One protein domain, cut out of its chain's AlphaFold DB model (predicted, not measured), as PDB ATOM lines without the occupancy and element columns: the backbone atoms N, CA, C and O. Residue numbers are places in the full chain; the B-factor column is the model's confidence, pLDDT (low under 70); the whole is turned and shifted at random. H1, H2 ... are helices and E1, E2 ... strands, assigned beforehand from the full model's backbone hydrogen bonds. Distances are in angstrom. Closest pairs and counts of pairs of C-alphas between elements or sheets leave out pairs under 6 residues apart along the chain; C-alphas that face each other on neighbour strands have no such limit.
ATOM      1  N   ASN A 311     -38.291  18.618  40.215       40.53
ATOM      2  CA  ASN A 311     -37.150  19.473  40.495       40.53
ATOM      3  C   ASN A 311     -37.669  20.646  41.348       40.53
ATOM      4  O   ASN A 311     -38.321  21.543  40.822       40.53
ATOM      5  N   ARG A 312     -37.473  20.566  42.672       46.22
ATOM      6  CA  ARG A 312     -38.080  21.467  43.675       46.22
ATOM      7  C   ARG A 312     -37.406  22.841  43.734       46.22
ATOM      8  O   ARG A 312     -37.883  23.717  44.452       46.22
ATOM      9  N   ASP A 313     -36.339  23.041  42.959       42.00
ATOM     10  CA  ASP A 313     -35.731  24.350  42.736       42.00
ATOM     11  C   ASP A 313     -36.442  25.060  41.573       42.00
ATOM     12  O   ASP A 313     -36.341  24.693  40.398       42.00
ATOM     13  N   VAL A 314     -37.216  26.085  41.920       48.44
ATOM     14  CA  VAL A 314     -38.136  26.800  41.011       48.44
ATOM     15  C   VAL A 314     -37.449  27.947  40.267       48.44
ATOM     16  O   VAL A 314     -38.054  28.666  39.479       48.44
ATOM     17  N   THR A 315     -36.151  28.119  40.501       42.41
ATOM     18  CA  THR A 315     -35.401  29.311  40.096       42.41
ATOM     19  C   THR A 315     -34.291  29.032  39.091       42.41
ATOM     20  O   THR A 315     -33.711  29.981  38.563       42.41
ATOM     21  N   ASP A 316     -34.022  27.767  38.753       43.84
ATOM     22  CA  ASP A 316     -33.118  27.464  37.649       43.84
ATOM     23  C   ASP A 316     -33.850  27.661  36.315       43.84
ATOM     24  O   ASP A 316     -35.024  27.317  36.172       43.84
ATOM     25  N   ARG A 317     -33.162  28.169  35.288       45.16
ATOM     26  CA  ARG A 317     -33.748  28.381  33.943       45.16
ATOM     27  C   ARG A 317     -34.185  27.060  33.276       45.16
ATOM     28  O   ARG A 317     -34.753  27.076  32.186       45.16
ATOM     29  N   GLY A 318     -33.883  25.929  33.922       46.19
ATOM     30  CA  GLY A 318     -34.337  24.580  33.602       46.19
ATOM     31  C   GLY A 318     -35.307  23.964  34.621       46.19
ATOM     32  O   GLY A 318     -35.483  22.749  34.588       46.19
ATOM     33  N   SER A 319     -35.907  24.740  35.530       49.62
ATOM     34  CA  SER A 319     -37.034  24.281  36.347       49.62
ATOM     35  C   SER A 319     -38.198  23.879  35.433       49.62
ATOM     36  O   SER A 319     -38.480  24.544  34.437       49.62
ATOM     37  N   THR A 320     -38.798  22.721  35.707       56.47
ATOM     38  CA  THR A 320     -39.565  21.905  34.743       56.47
ATOM     39  C   THR A 320     -41.057  21.885  35.044       56.47
ATOM     40  O   THR A 320     -41.713  20.868  34.833       56.47
ATOM     41  N   PHE A 321     -41.621  22.984  35.546       83.44
ATOM     42  CA  PHE A 321     -43.073  23.059  35.520       83.44
ATOM     43  C   PHE A 321     -43.531  23.196  34.073       83.44
ATOM     44  O   PHE A 321     -43.048  24.034  33.304       83.44
ATOM     45  N   ASP A 322     -44.473  22.341  33.714       89.69
ATOM     46  CA  ASP A 322     -45.241  22.479  32.500       89.69
ATOM     47  C   ASP A 322     -45.932  23.842  32.520       89.69
ATOM     48  O   ASP A 322     -46.318  24.380  33.561       89.69
ATOM     49  N   ARG A 323     -46.027  24.444  31.341       91.56
ATOM     50  CA  ARG A 323     -46.608  25.775  31.153       91.56
ATOM     51  C   ARG A 323     -48.112  25.703  31.366       91.56
ATOM     52  O   ARG A 323     -48.720  24.705  30.977       91.56
ATOM     53  N   ASN A 324     -48.713  26.761  31.904       87.88
ATOM     54  CA  ASN A 324     -50.169  26.853  32.088       87.88
ATOM     55  C   ASN A 324     -50.749  25.640  32.834       87.88
ATOM     56  O   ASN A 324     -51.809  25.130  32.472       87.88
ATOM     57  N   THR A 325     -50.011  25.130  33.822       88.69
ATOM     58  CA  THR A 325     -50.347  23.887  34.518       88.69
ATOM     59  C   THR A 325     -50.631  24.163  35.984       88.69
ATOM     60  O   THR A 325     -49.989  24.994  36.628       88.69
ATOM     61  N   VAL A 326     -51.636  23.460  36.503       91.69
ATOM     62  CA  VAL A 326     -52.014  23.486  37.912       91.69
ATOM     63  C   VAL A 326     -51.371  22.298  38.603       91.69
ATOM     64  O   VAL A 326     -51.494  21.163  38.144       91.69
ATOM     65  N   TYR A 327     -50.738  22.566  39.732       90.94
ATOM     66  CA  TYR A 327     -50.162  21.563  40.608       90.94
ATOM     67  C   TYR A 327     -50.775  21.689  41.997       90.94
ATOM     68  O   TYR A 327     -51.107  22.788  42.445       90.94
ATOM     69  N   GLU A 328     -50.886  20.558  42.680       89.25
ATOM     70  CA  GLU A 328     -51.339  20.475  44.060       89.25
ATOM     71  C   GLU A 328     -50.393  19.548  44.821       89.25
ATOM     72  O   GLU A 328     -50.069  18.447  44.364       89.25
ATOM     73  N   THR A 329     -49.882  20.020  45.950       87.31
ATOM     74  CA  THR A 329     -49.023  19.239  46.833       87.31
ATOM     75  C   THR A 329     -49.862  18.358  47.752       87.31
ATOM     76  O   THR A 329     -51.047  18.585  47.987       87.31
ATOM     77  N   THR A 330     -49.223  17.360  48.357       85.81
ATOM     78  CA  THR A 330     -49.877  16.486  49.340       85.81
ATOM     79  C   THR A 330     -50.332  17.212  50.607       85.81
ATOM     80  O   THR A 330     -51.160  16.678  51.335       85.81
ATOM     81  N   ASP A 331     -49.777  18.391  50.904       84.06
ATOM     82  CA  ASP A 331     -50.188  19.230  52.033       84.06
ATOM     83  C   ASP A 331     -51.227  20.301  51.655       84.06
ATOM     84  O   ASP A 331     -51.498  21.187  52.466       84.06
ATOM     85  N   GLY A 332     -51.824  20.196  50.460       88.00
ATOM     86  CA  GLY A 332     -52.926  21.048  50.002       88.00
ATOM     87  C   GLY A 332     -52.492  22.414  49.471       88.00
ATOM     88  O   GLY A 332     -53.330  23.299  49.304       88.00
ATOM     89  N   GLN A 333     -51.197  22.622  49.217       92.06
ATOM     90  CA  GLN A 333     -50.723  23.820  48.538       92.06
ATOM     91  C   GLN A 333     -50.966  23.679  47.037       92.06
ATOM     92  O   GLN A 333     -50.496  22.739  46.397       92.06
ATOM     93  N   ARG A 334     -51.654  24.652  46.454       91.62
ATOM     94  CA  ARG A 334     -51.895  24.726  45.017       91.62
ATOM     95  C   ARG A 334     -50.986  25.772  44.394       91.62
ATOM     96  O   ARG A 334     -50.779  26.834  44.973       91.62
ATOM     97  N   PHE A 335     -50.473  25.514  43.197       94.25
ATOM     98  CA  PHE A 335     -49.790  26.531  42.401       94.25
ATOM     99  C   PHE A 335     -50.120  26.412  40.915       94.25
ATOM    100  O   PHE A 335     -50.369  25.323  40.400       94.25
ATOM    101  N   VAL A 336     -50.159  27.559  40.239       92.25
ATOM    102  CA  VAL A 336     -50.420  27.676  38.800       92.25
ATOM    103  C   VAL A 336     -49.214  28.321  38.147       92.25
ATOM    104  O   VAL A 336     -48.670  29.307  38.657       92.25
ATOM    105  N   THR A 337     -48.788  27.749  37.028       92.94
ATOM    106  CA  THR A 337     -47.698  28.285  36.222       92.94
ATOM    107  C   THR A 337     -48.199  29.052  35.011       92.94
ATOM    108  O   THR A 337     -49.205  28.691  34.412       92.94
ATOM    109  N   ASN A 338     -47.464  30.089  34.620       89.56
ATOM    110  CA  ASN A 338     -47.736  30.873  33.422       89.56
ATOM    111  C   ASN A 338     -47.208  30.185  32.145       89.56
ATOM    112  O   ASN A 338     -46.680  29.064  32.162       89.56
ATOM    113  N   GLU A 339     -47.277  30.892  31.016       91.62
ATOM    114  CA  GLU A 339     -46.798  30.420  29.710       91.62
ATOM    115  C   GLU A 339     -45.281  30.162  29.643       91.62
ATOM    116  O   GLU A 339     -44.799  29.482  28.733       91.62
ATOM    117  N   ASN A 340     -44.527  30.679  30.615       89.31
ATOM    118  CA  ASN A 340     -43.088  30.486  30.753       89.31
ATOM    119  C   ASN A 340     -42.739  29.365  31.746       89.31
ATOM    120  O   ASN A 340     -41.557  29.093  31.941       89.31
ATOM    121  N   GLY A 341     -43.736  28.703  32.349       89.31
ATOM    122  CA  GLY A 341     -43.530  27.685  33.385       89.31
ATOM    123  C   GLY A 341     -43.168  28.276  34.752       89.31
ATOM    124  O   GLY A 341     -42.668  27.566  35.618       89.31
ATOM    125  N   GLN A 342     -43.390  29.576  34.958       90.69
ATOM    126  CA  GLN A 342     -43.103  30.266  36.217       90.69
ATOM    127  C   GLN A 342     -44.357  30.302  37.088       90.69
ATOM    128  O   GLN A 342     -45.449  30.487  36.560       90.69
ATOM    129  N   VAL A 343     -44.216  30.149  38.404       92.75
ATOM    130  CA  VAL A 343     -45.357  30.151  39.334       92.75
ATOM    131  C   VAL A 343     -45.946  31.558  39.472       92.75
ATOM    132  O   VAL A 343     -45.418  32.403  40.195       92.75
ATOM    133  N   GLU A 344     -47.070  31.797  38.804       94.50
ATOM    134  CA  GLU A 344     -47.794  33.070  38.868       94.50
ATOM    135  C   GLU A 344     -48.781  33.129  40.031       94.50
ATOM    136  O   GLU A 344     -49.011  34.204  40.571       94.50
ATOM    137  N   TYR A 345     -49.314  31.982  40.454       95.19
ATOM    138  CA  TYR A 345     -50.285  31.880  41.537       95.19
ATOM    139  C   TYR A 345     -49.892  30.762  42.490       95.19
ATOM    140  O   TYR A 345     -49.524  29.671  42.053       95.19
ATOM    141  N   SER A 346     -50.037  30.992  43.790       94.94
ATOM    142  CA  SER A 346     -50.016  29.920  44.782       94.94
ATOM    143  C   SER A 346     -51.040  30.168  45.877       94.94
ATOM    144  O   SER A 346     -51.117  31.297  46.362       94.94
ATOM    145  N   SER A 347     -51.738  29.124  46.319       95.62
ATOM    146  CA  SER A 347     -52.630  29.185  47.470       95.62
ATOM    147  C   SER A 347     -52.418  28.041  48.452       95.62
ATOM    148  O   SER A 347     -51.936  26.969  48.089       95.62
ATOM    149  N   ILE A 348     -52.750  28.284  49.718       95.31
ATOM    150  CA  ILE A 348     -52.788  27.255  50.755       95.31
ATOM    151  C   ILE A 348     -53.853  27.598  51.791       95.31
ATOM    152  O   ILE A 348     -53.921  28.734  52.259       95.31
ATOM    153  N   THR A 349     -54.662  26.614  52.172       94.94
ATOM    154  CA  THR A 349     -55.686  26.768  53.210       94.94
ATOM    155  C   THR A 349     -55.264  26.006  54.458       94.94
ATOM    156  O   THR A 349     -54.880  24.839  54.382       94.94
ATOM    157  N   ARG A 350     -55.303  26.668  55.616       94.25
ATOM    158  CA  ARG A 350     -54.932  26.092  56.918       94.25
ATOM    159  C   ARG A 350     -55.937  26.510  57.982       94.25
ATOM    160  O   ARG A 350     -56.472  27.610  57.928       94.25
ATOM    161  N   THR A 351     -56.138  25.671  58.983       93.38
ATOM    162  CA  THR A 351     -56.894  25.998  60.201       93.38
ATOM    163  C   THR A 351     -55.940  26.359  61.340       93.38
ATOM    164  O   THR A 351     -54.756  26.012  61.314       93.38
ATOM    165  N   GLY A 352     -56.412  27.077  62.363       86.75
ATOM    166  CA  GLY A 352     -55.589  27.369  63.545       86.75
ATOM    167  C   GLY A 352     -55.148  26.115  64.299       86.75
ATOM    168  O   GLY A 352     -54.069  26.107  64.900       86.75
ATOM    169  N   ASP A 353     -55.912  25.030  64.196       86.31
ATOM    170  CA  ASP A 353     -55.531  23.726  64.735       86.31
ATOM    171  C   ASP A 353     -54.282  23.151  64.039       86.31
ATOM    172  O   ASP A 353     -53.440  22.547  64.713       86.31
ATOM    173  N   ASP A 354     -54.068  23.441  62.750       82.06
ATOM    174  CA  ASP A 354     -52.864  23.032  62.009       82.06
ATOM    175  C   ASP A 354     -51.593  23.733  62.521       82.06
ATOM    176  O   ASP A 354     -50.496  23.175  62.458       82.06
ATOM    177  N   LEU A 355     -51.727  24.934  63.101       71.56
ATOM    178  CA  LEU A 355     -50.615  25.643  63.753       71.56
ATOM    179  C   LEU A 355     -50.228  25.013  65.095       71.56
ATOM    180  O   LEU A 355     -49.117  25.221  65.588       71.56
ATOM    181  N   SER A 356     -51.158  24.285  65.716       53.34
ATOM    182  CA  SER A 356     -51.021  23.760  67.074       53.34
ATOM    183  C   SER A 356     -50.319  22.406  67.149       53.34
ATOM    184  O   SER A 356     -50.050  21.944  68.262       53.34
ATOM    185  N   GLY A 357     -49.982  21.811  65.992       50.19
ATOM    186  CA  GLY A 357     -49.214  20.575  65.856       50.19
ATOM    187  C   GLY A 357     -48.027  20.558  66.814       50.19
ATOM    188  O   GLY A 357     -46.979  21.155  66.579       50.19
ATOM    189  N   ALA A 385     -42.837  30.678  57.273       54.44
ATOM    190  CA  ALA A 385     -43.027  29.537  58.177       54.44
ATOM    191  C   ALA A 385     -44.465  28.994  58.078       54.44
ATOM    192  O   ALA A 385     -44.715  27.809  58.297       54.44
ATOM    193  N   PHE A 386     -45.391  29.880  57.698       52.75
ATOM    194  CA  PHE A 386     -46.803  29.606  57.493       52.75
ATOM    195  C   PHE A 386     -47.113  28.783  56.230       52.75
ATOM    196  O   PHE A 386     -47.988  27.922  56.264       52.75
ATOM    197  N   MET A 387     -46.368  28.968  55.133       54.50
ATOM    198  CA  MET A 387     -46.547  28.175  53.907       54.50
ATOM    199  C   MET A 387     -45.830  26.821  53.976       54.50
ATOM    200  O   MET A 387     -45.511  26.260  52.940       54.50
ATOM    201  N   GLY A 388     -45.555  26.296  55.173       47.22
ATOM    202  CA  GLY A 388     -44.816  25.050  55.373       47.22
ATOM    203  C   GLY A 388     -43.307  25.250  55.211       47.22
ATOM    204  O   GLY A 388     -42.766  25.342  54.114       47.22
ATOM    205  N   GLY A 389     -42.599  25.305  56.338       36.88
ATOM    206  CA  GLY A 389     -41.138  25.410  56.404       36.88
ATOM    207  C   GLY A 389     -40.382  24.108  56.110       36.88
ATOM    208  O   GLY A 389     -39.311  23.897  56.676       36.88
ATOM    209  N   THR A 390     -40.907  23.214  55.272       33.94
ATOM    210  CA  THR A 390     -40.074  22.175  54.659       33.94
ATOM    211  C   THR A 390     -39.369  22.801  53.456       33.94
ATOM    212  O   THR A 390     -39.988  23.489  52.651       33.94
ATOM    213  N   ASN A 391     -38.066  22.546  53.290       36.31
ATOM    214  CA  ASN A 391     -37.306  22.917  52.078       36.31
ATOM    215  C   ASN A 391     -37.879  22.292  50.781       36.31
ATOM    216  O   ASN A 391     -37.333  22.503  49.703       36.31
ATOM    217  N   ASP A 392     -38.958  21.516  50.900       34.12
ATOM    218  CA  ASP A 392     -39.733  20.908  49.824       34.12
ATOM    219  C   ASP A 392     -40.752  21.865  49.198       34.12
ATOM    220  O   ASP A 392     -41.267  21.583  48.116       34.12
ATOM    221  N   ASN A 393     -41.011  22.999  49.850       39.25
ATOM    222  CA  ASN A 393     -41.892  24.025  49.330       39.25
ATOM    223  C   ASN A 393     -41.093  24.955  48.424       39.25
ATOM    224  O   ASN A 393     -40.118  25.583  48.836       39.25
ATOM    225  N   ASN A 415     -38.227  47.167  54.115       75.75
ATOM    226  CA  ASN A 415     -37.695  45.811  53.984       75.75
ATOM    227  C   ASN A 415     -38.862  44.855  53.662       75.75
ATOM    228  O   ASN A 415     -39.690  44.630  54.551       75.75
ATOM    229  N   PRO A 416     -38.924  44.246  52.461       69.56
ATOM    230  CA  PRO A 416     -39.974  43.292  52.078       69.56
ATOM    231  C   PRO A 416     -40.127  42.140  53.078       69.56
ATOM    232  O   PRO A 416     -41.227  41.669  53.363       69.56
ATOM    233  N   GLN A 417     -39.025  41.745  53.716       74.44
ATOM    234  CA  GLN A 417     -39.029  40.720  54.751       74.44
ATOM    235  C   GLN A 417     -39.787  41.168  56.008       74.44
ATOM    236  O   GLN A 417     -40.375  40.355  56.714       74.44
ATOM    237  N   THR A 418     -39.810  42.471  56.299       83.00
ATOM    238  CA  THR A 418     -40.602  43.037  57.400       83.00
ATOM    239  C   THR A 418     -42.090  43.013  57.064       83.00
ATOM    240  O   THR A 418     -42.882  42.609  57.911       83.00
ATOM    241  N   HIS A 419     -42.464  43.350  55.828       83.75
ATOM    242  CA  HIS A 419     -43.848  43.277  55.354       83.75
ATOM    243  C   HIS A 419     -44.412  41.859  55.445       83.75
ATOM    244  O   HIS A 419     -45.464  41.642  56.045       83.75
ATOM    245  N   GLN A 420     -43.667  40.877  54.941       84.81
ATOM    246  CA  GLN A 420     -44.090  39.485  54.994       84.81
ATOM    247  C   GLN A 420     -44.230  38.974  56.438       84.81
ATOM    248  O   GLN A 420     -45.243  38.369  56.788       84.81
ATOM    249  N   ASN A 421     -43.266  39.291  57.311       86.50
ATOM    250  CA  ASN A 421     -43.347  38.934  58.729       86.50
ATOM    251  C   ASN A 421     -44.581  39.541  59.419       86.50
ATOM    252  O   ASN A 421     -45.170  38.897  60.288       86.50
ATOM    253  N   ILE A 422     -44.983  40.764  59.051       87.75
ATOM    254  CA  ILE A 422     -46.196  41.402  59.584       87.75
ATOM    255  C   ILE A 422     -47.441  40.611  59.163       87.75
ATOM    256  O   ILE A 422     -48.253  40.278  60.028       87.75
ATOM    257  N   ILE A 423     -47.572  40.265  57.878       87.75
ATOM    258  CA  ILE A 423     -48.724  39.503  57.362       87.75
ATOM    259  C   ILE A 423     -48.801  38.116  58.023       87.75
ATOM    260  O   ILE A 423     -49.873  37.694  58.469       87.75
ATOM    261  N   GLU A 424     -47.664  37.429  58.169       88.94
ATOM    262  CA  GLU A 424     -47.591  36.120  58.832       88.94
ATOM    263  C   GLU A 424     -48.021  36.198  60.297       88.94
ATOM    264  O   GLU A 424     -48.877  35.427  60.736       88.94
ATOM    265  N   GLN A 425     -47.481  37.154  61.057       90.81
ATOM    266  CA  GLN A 425     -47.838  37.334  62.467       90.81
ATOM    267  C   GLN A 425     -49.321  37.658  62.648       90.81
ATOM    268  O   GLN A 425     -49.956  37.157  63.578       90.81
ATOM    269  N   ARG A 426     -49.889  38.486  61.767       91.69
ATOM    270  CA  ARG A 426     -51.303  38.873  61.832       91.69
ATOM    271  C   ARG A 426     -52.228  37.727  61.478       91.69
ATOM    272  O   ARG A 426     -53.217  37.528  62.177       91.69
ATOM    273  N   THR A 427     -51.875  36.930  60.482       92.50
ATOM    274  CA  THR A 427     -52.657  35.736  60.166       92.50
ATOM    275  C   THR A 427     -52.583  34.712  61.291       92.50
ATOM    276  O   THR A 427     -53.611  34.192  61.712       92.50
ATOM    277  N   GLN A 428     -51.399  34.470  61.861       91.94
ATOM    278  CA  GLN A 428     -51.279  33.598  63.030       91.94
ATOM    279  C   GLN A 428     -52.140  34.103  64.192       91.94
ATOM    280  O   GLN A 428     -52.804  33.310  64.853       91.94
ATOM    281  N   GLN A 429     -52.168  35.419  64.429       92.69
ATOM    282  CA  GLN A 429     -53.040  36.020  65.435       92.69
ATOM    283  C   GLN A 429     -54.527  35.796  65.114       92.69
ATOM    284  O   GLN A 429     -55.298  35.498  66.024       92.69
ATOM    285  N   TYR A 430     -54.935  35.923  63.848       93.19
ATOM    286  CA  TYR A 430     -56.302  35.638  63.411       93.19
ATOM    287  C   TYR A 430     -56.676  34.178  63.675       93.19
ATOM    288  O   TYR A 430     -57.648  33.908  64.370       93.19
ATOM    289  N   MET A 431     -55.849  33.240  63.224       93.62
ATOM    290  CA  MET A 431     -56.084  31.803  63.384       93.62
ATOM    291  C   MET A 431     -56.053  31.354  64.845       93.62
ATOM    292  O   MET A 431     -56.772  30.441  65.224       93.62
ATOM    293  N   GLN A 432     -55.268  32.010  65.704       93.06
ATOM    294  CA  GLN A 432     -55.317  31.769  67.151       93.06
ATOM    295  C   GLN A 432     -56.650  32.207  67.770       93.06
ATOM    296  O   GLN A 432     -57.108  31.589  68.730       93.06
ATOM    297  N   ASN A 433     -57.260  33.272  67.245       94.19
ATOM    298  CA  ASN A 433     -58.572  33.735  67.695       94.19
ATOM    299  C   ASN A 433     -59.717  32.913  67.081       94.19
ATOM    300  O   ASN A 433     -60.758  32.780  67.722       94.19
ATOM    301  N   ASN A 434     -59.498  32.337  65.895       94.69
ATOM    302  CA  ASN A 434     -60.466  31.561  65.120       94.69
ATOM    303  C   ASN A 434     -59.902  30.162  64.769       94.69
ATOM    304  O   ASN A 434     -59.643  29.868  63.604       94.69
ATOM    305  N   PRO A 435     -59.668  29.280  65.763       94.50
ATOM    306  CA  PRO A 435     -58.891  28.049  65.572       94.50
ATOM    307  C   PRO A 435     -59.509  27.050  64.592       94.50
ATOM    308  O   PRO A 435     -58.787  26.329  63.906       94.50
ATOM    309  N   THR A 436     -60.836  27.031  64.501       95.06
ATOM    310  CA  THR A 436     -61.591  26.112  63.642       95.06
ATOM    311  C   THR A 436     -61.904  26.689  62.268       95.06
ATOM    312  O   THR A 436     -62.523  26.002  61.466       95.06
ATOM    313  N   GLU A 437     -61.560  27.952  62.021       95.38
ATOM    314  CA  GLU A 437     -61.883  28.647  60.780       95.38
ATOM    315  C   GLU A 437     -60.751  28.425  59.768       95.38
ATOM    316  O   GLU A 437     -59.592  28.743  60.065       95.38
ATOM    317  N   PRO A 438     -61.042  27.834  58.599       95.75
ATOM    318  CA  PRO A 438     -60.089  27.776  57.504       95.75
ATOM    319  C   PRO A 438     -59.678  29.182  57.064       95.75
ATOM    320  O   PRO A 438     -60.518  30.033  56.799       95.75
ATOM    321  N   VAL A 439     -58.374  29.402  56.950       96.38
ATOM    322  CA  VAL A 439     -57.790  30.628  56.418       96.38
ATOM    323  C   VAL A 439     -57.020  30.283  55.160       96.38
ATOM    324  O   VAL A 439     -56.121  29.436  55.188       96.38
ATOM    325  N   THR A 440     -57.359  30.949  54.064       96.31
ATOM    326  CA  THR A 440     -56.696  30.766  52.775       96.31
ATOM    327  C   THR A 440     -55.704  31.890  52.545       96.31
ATOM    328  O   THR A 440     -56.035  33.067  52.632       96.31
ATOM    329  N   TRP A 441     -54.462  31.517  52.259       95.50
ATOM    330  CA  TRP A 441     -53.436  32.424  51.771       95.50
ATOM    331  C   TRP A 441     -53.317  32.284  50.277       95.50
ATOM    332  O   TRP A 441     -53.116  31.177  49.788       95.50
ATOM    333  N   GLU A 442     -53.341  33.404  49.577       95.62
ATOM    334  CA  GLU A 442     -53.135  33.477  48.142       95.62
ATOM    335  C   GLU A 442     -51.985  34.433  47.843       95.62
ATOM    336  O   GLU A 442     -51.828  35.476  48.482       95.62
ATOM    337  N   ARG A 443     -51.159  34.073  46.864       95.25
ATOM    338  CA  ARG A 443     -50.063  34.908  46.378       95.25
ATOM    339  C   ARG A 443     -50.063  34.931  44.861       95.25
ATOM    340  O   ARG A 443     -49.998  33.869  44.245       95.25
ATOM    341  N   HIS A 444     -50.049  36.129  44.286       94.81
ATOM    342  CA  HIS A 444     -49.809  36.360  42.864       94.81
ATOM    343  C   HIS A 444     -48.409  36.934  42.665       94.81
ATOM    344  O   HIS A 444     -48.135  38.052  43.103       94.81
ATOM    345  N   THR A 445     -47.525  36.201  41.998       94.38
ATOM    346  CA  THR A 445     -46.186  36.699  41.665       94.38
ATOM    347  C   THR A 445     -46.280  37.667  40.488       94.38
ATOM    348  O   THR A 445     -46.843  37.333  39.447       94.38
ATOM    349  N   VAL A 446     -45.706  38.861  40.633       92.81
ATOM    350  CA  VAL A 446     -45.614  39.849  39.553       92.81
ATOM    351  C   VAL A 446     -44.247  39.711  38.901       92.81
ATOM    352  O   VAL A 446     -43.224  39.857  39.567       92.81
ATOM    353  N   TYR A 447     -44.229  39.423  37.601       92.81
ATOM    354  CA  TYR A 447     -43.007  39.295  36.813       92.81
ATOM    355  C   TYR A 447     -42.769  40.545  35.963       92.81
ATOM    356  O   TYR A 447     -43.689  41.075  35.336       92.81
ATOM    357  N   GLY A 448     -41.521  41.000  35.922       92.19
ATOM    358  CA  GLY A 448     -41.064  42.061  35.037       92.19
ATOM    359  C   GLY A 448     -40.882  41.585  33.589       92.19
ATOM    360  O   GLY A 448     -40.950  40.387  33.300       92.19
ATOM    361  N   PRO A 449     -40.596  42.506  32.649       92.50
ATOM    362  CA  PRO A 449     -40.384  42.175  31.233       92.50
ATOM    363  C   PRO A 449     -39.208  41.224  30.965       92.50
ATOM    364  O   PRO A 449     -39.121  40.621  29.897       92.50
ATOM    365  N   ASP A 450     -38.274  41.123  31.907       92.19
ATOM    366  CA  ASP A 450     -37.123  40.220  31.878       92.19
ATOM    367  C   ASP A 450     -37.439  38.820  32.434       92.19
ATOM    368  O   ASP A 450     -36.576  37.940  32.415       92.19
ATOM    369  N   GLY A 451     -38.677  38.598  32.885       89.56
ATOM    370  CA  GLY A 451     -39.122  37.358  33.505       89.56
ATOM    371  C   GLY A 451     -38.669  37.201  34.957       89.56
ATOM    372  O   GLY A 451     -38.872  36.130  35.523       89.56
ATOM    373  N   HIS A 452     -38.064  38.218  35.575       89.62
ATOM    374  CA  HIS A 452     -37.737  38.191  37.000       89.62
ATOM    375  C   HIS A 452     -38.939  38.629  37.837       89.62
ATOM    376  O   HIS A 452     -39.688  39.514  37.425       89.62
ATOM    377  N   ALA A 453     -39.157  38.005  38.998       89.94
ATOM    378  CA  ALA A 453     -40.159  38.492  39.939       89.94
ATOM    379  C   ALA A 453     -39.777  39.910  40.400       89.94
ATOM    380  O   ALA A 453     -38.635  40.154  40.773       89.94
ATOM    381  N   THR A 454     -40.717  40.850  40.337       93.06
ATOM    382  CA  THR A 454     -40.539  42.246  40.786       93.06
ATOM    383  C   THR A 454     -41.298  42.546  42.078       93.06
ATOM    384  O   THR A 454     -41.228  43.652  42.611       93.06
ATOM    385  N   GLY A 455     -42.088  41.583  42.540       92.44
ATOM    386  CA  GLY A 455     -42.937  41.686  43.712       92.44
ATOM    387  C   GLY A 455     -44.018  40.618  43.680       92.44
ATOM    388  O   GLY A 455     -44.054  39.755  42.798       92.44
ATOM    389  N   TYR A 456     -44.921  40.676  44.645       94.19
ATOM    390  CA  TYR A 456     -46.058  39.776  44.711       94.19
ATOM    391  C   TYR A 456     -47.236  40.438  45.427       94.19
ATOM    392  O   TYR A 456     -47.051  41.216  46.358       94.19
ATOM    393  N   ASN A 457     -48.453  40.123  44.996       94.62
ATOM    394  CA  ASN A 457     -49.668  40.469  45.726       94.62
ATOM    395  C   ASN A 457     -50.013  39.321  46.670       94.62
ATOM    396  O   ASN A 457     -49.964  38.162  46.258       94.62
ATOM    397  N   VAL A 458     -50.367  39.627  47.915       95.12
ATOM    398  CA  VAL A 458     -50.850  38.643  48.893       95.12
ATOM    399  C   VAL A 458     -52.271  38.985  49.294       95.12
ATOM    400  O   VAL A 458     -52.560  40.144  49.583       95.12
ATOM    401  N   ARG A 459     -53.129  37.973  49.369       95.56
ATOM    402  CA  ARG A 459     -54.463  38.069  49.954       95.56
ATOM    403  C   ARG A 459     -54.631  36.958  50.981       95.56
ATOM    404  O   ARG A 459     -54.150  35.843  50.787       95.56
ATOM    405  N   VAL A 460     -55.273  37.286  52.095       95.75
ATOM    406  CA  VAL A 460     -55.617  36.328  53.147       95.75
ATOM    407  C   VAL A 460     -57.123  36.400  53.340       95.75
ATOM    408  O   VAL A 460     -57.639  37.487  53.590       95.75
ATOM    409  N   THR A 461     -57.824  35.280  53.199       96.69
ATOM    410  CA  THR A 461     -59.288  35.202  53.286       96.69
ATOM    411  C   THR A 461     -59.747  34.192  54.329       96.69
ATOM    412  O   THR A 461     -59.026  33.242  54.650       96.69
ATOM    413  N   ASP A 462     -60.936  34.427  54.879       96.31
ATOM    414  CA  ASP A 462     -61.648  33.461  55.717       96.31
ATOM    415  C   ASP A 462     -62.316  32.346  54.888       96.31
ATOM    416  O   ASP A 462     -62.132  32.241  53.670       96.31
ATOM    417  N   ASP A 463     -63.094  31.491  55.553       94.25
ATOM    418  CA  ASP A 463     -63.814  30.376  54.933       94.25
ATOM    419  C   ASP A 463     -64.910  30.813  53.946       94.25
ATOM    420  O   ASP A 463     -65.255  30.061  53.033       94.25
ATOM    421  N   ALA A 464     -65.412  32.040  54.094       93.50
ATOM    422  CA  ALA A 464     -66.387  32.668  53.218       93.50
ATOM    423  C   ALA A 464     -65.730  33.413  52.044       93.50
ATOM    424  O   ALA A 464     -66.440  33.964  51.202       93.50
ATOM    425  N   GLY A 465     -64.394  33.438  51.972       92.88
ATOM    426  CA  GLY A 465     -63.648  34.198  50.970       92.88
ATOM    427  C   GLY A 465     -63.552  35.693  51.282       92.88
ATOM    428  O   GLY A 465     -63.078  36.464  50.449       92.88
ATOM    429  N   THR A 466     -63.970  36.130  52.471       95.00
ATOM    430  CA  THR A 466     -63.882  37.531  52.884       95.00
ATOM    431  C   THR A 466     -62.430  37.877  53.205       95.00
ATOM    432  O   THR A 466     -61.788  37.158  53.976       95.00
ATOM    433  N   PRO A 467     -61.889  38.992  52.683       95.12
ATOM    434  CA  PRO A 467     -60.549  39.432  53.039       95.12
ATOM    435  C   PRO A 467     -60.384  39.684  54.540       95.12
ATOM    436  O   PRO A 467     -61.101  40.482  55.151       95.12
ATOM    437  N   ILE A 468     -59.380  39.040  55.127       94.00
ATOM    438  CA  ILE A 468     -58.931  39.284  56.491       94.00
ATOM    439  C   ILE A 468     -57.961  40.464  56.452       94.00
ATOM    440  O   ILE A 468     -56.925  40.418  55.788       94.00
ATOM    441  N   ASP A 469     -58.263  41.519  57.210       90.31
ATOM    442  CA  ASP A 469     -57.348  42.651  57.383       90.31
ATOM    443  C   ASP A 469     -56.102  42.219  58.178       90.31
ATOM    444  O   ASP A 469     -56.041  42.290  59.410       90.31
ATOM    445  N   VAL A 470     -55.100  41.749  57.438       85.12
ATOM    446  CA  VAL A 470     -53.759  41.385  57.916       85.12
ATOM    447  C   VAL A 470     -52.806  42.578  57.927       85.12
ATOM    448  O   VAL A 470     -51.624  42.436  58.252       85.12
ATOM    449  N   THR A 471     -53.302  43.770  57.597       81.94
ATOM    450  CA  THR A 471     -52.489  44.978  57.562       81.94
ATOM    451  C   THR A 471     -52.371  45.586  58.950       81.94
ATOM    452  O   THR A 471     -53.175  45.353  59.858       81.94
ATOM    453  N   ASN A 472     -51.328  46.383  59.174       77.62
ATOM    454  CA  ASN A 472     -51.078  46.958  60.493       77.62
ATOM    455  C   ASN A 472     -51.984  48.171  60.793       77.62
ATOM    456  O   ASN A 472     -51.508  49.145  61.372       77.62
ATOM    457  N   ARG A 473     -53.260  48.144  60.363       73.62
ATOM    458  CA  ARG A 473     -54.287  49.190  60.555       73.62
ATOM    459  C   ARG A 473     -53.722  50.616  60.474       73.62
ATOM    460  O   ARG A 473     -53.904  51.425  61.386       73.62
ATOM    461  N   GLY A 474     -52.989  50.903  59.397       68.06
ATOM    462  CA  GLY A 474     -52.423  52.224  59.105       68.06
ATOM    463  C   GLY A 474     -51.065  52.552  59.741       68.06
ATOM    464  O   GLY A 474     -50.583  53.667  59.564       68.06
ATOM    465  N   ALA A 475     -50.426  51.629  60.465       78.38
ATOM    466  CA  ALA A 475     -49.059  51.836  60.956       78.38
ATOM    467  C   ALA A 475     -47.997  51.667  59.857       78.38
ATOM    468  O   ALA A 475     -46.909  52.224  59.986       78.38
ATOM    469  N   ASP A 476     -48.324  50.932  58.792       81.62
ATOM    470  CA  ASP A 476     -47.491  50.820  57.602       81.62
ATOM    471  C   ASP A 476     -48.312  51.221  56.365       81.62
ATOM    472  O   ASP A 476     -49.216  50.477  55.977       81.62
ATOM    473  N   PRO A 477     -48.061  52.399  55.765       82.31
ATOM    474  CA  PRO A 477     -48.794  52.840  54.582       82.31
ATOM    475  C   PRO A 477     -48.507  51.967  53.349       82.31
ATOM    476  O   PRO A 477     -49.277  52.015  52.392       82.31
ATOM    477  N   HIS A 478     -47.436  51.166  53.362       82.94
ATOM    478  CA  HIS A 478     -47.077  50.276  52.259       82.94
ATOM    479  C   HIS A 478     -47.885  48.973  52.257       82.94
ATOM    480  O   HIS A 478     -47.925  48.289  51.242       82.94
ATOM    481  N   LEU A 479     -48.575  48.657  53.357       86.50
ATOM    482  CA  LEU A 479     -49.480  47.516  53.469       86.50
ATOM    483  C   LEU A 479     -50.924  48.008  53.448       86.50
ATOM    484  O   LEU A 479     -51.635  47.891  54.440       86.50
ATOM    485  N   THR A 480     -51.343  48.616  52.343       87.12
ATOM    486  CA  THR A 480     -52.745  49.008  52.155       87.12
ATOM    487  C   THR A 480     -53.394  47.993  51.217       87.12
ATOM    488  O   THR A 480     -52.905  47.861  50.095       87.12
ATOM    489  N   PRO A 481     -54.440  47.267  51.652       89.50
ATOM    490  CA  PRO A 481     -55.134  46.343  50.774       89.50
ATOM    491  C   PRO A 481     -55.953  47.127  49.744       89.50
ATOM    492  O   PRO A 481     -56.447  48.223  50.040       89.50
ATOM    493  N   ASP A 482     -56.093  46.585  48.540       89.94
ATOM    494  CA  ASP A 482     -57.032  47.106  47.548       89.94
ATOM    495  C   ASP A 482     -58.493  46.739  47.888       89.94
ATOM    496  O   ASP A 482     -58.794  46.245  48.979       89.94
ATOM    497  N   GLY A 483     -59.425  47.038  46.975       89.12
ATOM    498  CA  GLY A 483     -60.853  46.756  47.168       89.12
ATOM    499  C   GLY A 483     -61.173  45.270  47.350       89.12
ATOM    500  O   GLY A 483     -62.159  44.949  48.011       89.12
ATOM    501  N   ASP A 484     -60.302  44.398  46.845       89.19
ATOM    502  CA  ASP A 484     -60.459  42.945  46.847       89.19
ATOM    503  C   ASP A 484     -59.590  42.277  47.928       89.19
ATOM    504  O   ASP A 484     -59.563  41.051  48.052       89.19
ATOM    505  N   GLY A 485     -58.886  43.077  48.738       91.00
ATOM    506  CA  GLY A 485     -58.073  42.610  49.856       91.00
ATOM    507  C   GLY A 485     -56.627  42.257  49.516       91.00
ATOM    508  O   GLY A 485     -55.927  41.727  50.382       91.00
ATOM    509  N   TRP A 486     -56.157  42.528  48.296       92.94
ATOM    510  CA  TRP A 486     -54.776  42.253  47.903       92.94
ATOM    511  C   TRP A 486     -53.822  43.326  48.411       92.94
ATOM    512  O   TRP A 486     -54.060  44.525  48.279       92.94
ATOM    513  N   VAL A 487     -52.688  42.885  48.950       92.62
ATOM    514  CA  VAL A 487     -51.590  43.741  49.400       92.62
ATOM    515  C   VAL A 487     -50.374  43.489  48.519       92.62
ATOM    516  O   VAL A 487     -49.834  42.381  48.508       92.62
ATOM    517  N   TYR A 488     -49.921  44.515  47.799       92.94
ATOM    518  CA  TYR A 488     -48.702  44.436  46.994       92.94
ATOM    519  C   TYR A 488     -47.447  44.569  47.864       92.94
ATOM    520  O   TYR A 488     -47.279  45.549  48.590       92.94
ATOM    521  N   ILE A 489     -46.531  43.610  47.746       88.94
ATOM    522  CA  ILE A 489     -45.194  43.651  48.335       88.94
ATOM    523  C   ILE A 489     -44.187  43.721  47.187       88.94
ATOM    524  O   ILE A 489     -44.021  42.764  46.432       88.94
ATOM    525  N   ALA A 490     -43.533  44.875  47.054       88.25
ATOM    526  CA  ALA A 490     -42.417  45.046  46.129       88.25
ATOM    527  C   ALA A 490     -41.202  44.230  46.595       88.25
ATOM    528  O   ALA A 490     -40.991  44.093  47.804       88.25
ATOM    529  N   ASP A 491     -40.431  43.720  45.637       78.69
ATOM    530  CA  ASP A 491     -39.169  43.013  45.888       78.69
ATOM    531  C   ASP A 491     -37.956  43.947  46.072       78.69
ATOM    532  O   ASP A 491     -37.921  45.016  45.410       78.69
TER     533      ASP A 491
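AT A GLANCE: This is residues 311 to 357, 385 to 393 and 415 to 491 of the 491 residues of an uncharacterized protein of Pseudoclavibacter endophyticus (UniProt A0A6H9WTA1). One twisted slab of six strands has the long helix H2 running along one face, over E4 and E5, and no named helix over the other. The tiny helix H1 follows E3. The 133 printed residues hold E1 E2 E3 H1 H2 E4 E5 E6 in chain order; the antiparallel sheet runs E1 to E6 in number order. The class is mixed, helices and strands, with under half of the residues in named elements; the whole is compact, radius of gyration of the C-alphas 15.2 A, spanning 42 by 34 by 25 A.

HOW THE PARTS SIT: Begin at edge strand E1, residues 326 to 328, a hairpin with E2, residues 334 to 337: N 327 and O 335 are 2.9 A apart. E2 and E3, residues 343 to 350, form a hairpin, with N 334 and O 347 at 2.8 A. E1 E2 E3 is a meander, each strand the antiparallel neighbour of the one before; so is E4 E5 E6, residues 439 to 447, 453 to 461 and 487 to 490. Look for N 346 and O 443 at 2.9 A between E3 and E4, N 442 and O 459 at 2.8 A in hairpin E4 and E5, and N 456 and O 489 at 2.9 A in hairpin E5 and E6. H2, residues 416 to 433, is on the sheet at a height of 9.8 A, along the strands, 4 degrees from E4 on the local plane; every O i to N i+4 pair in it is within hydrogen-bond range. H1, residues 352 to 355, is not on the sheet and only just touches H2, with 3 pairs of C-alphas within 8 A, closest Gly 352 and Met 431 at 4.5 A.

IN THESE COORDINATES: Find C-alpha 326 at (-52.014, 23.486, 37.912), where E1 begins. H2 runs 26.1 A from C-alpha 416 at (-39.974, 43.292, 52.078); E4 runs 26.0 A and E5 23.6 A. E6 ends at C-alpha 490, (-42.417, 45.046, 46.129).

THE WHOLE: The farthest C-alphas, Gly 318 and Asn 433, are 42.8 A apart. Residues 358 to 384 and 394 to 414 are not printed, with C-alpha gaps of 13.3 A and 22.7 A. The link E5 to E6 is long, 25 residues. Confidence is under 70 for 23 residues, among them 311 to 320 and 385 to 393.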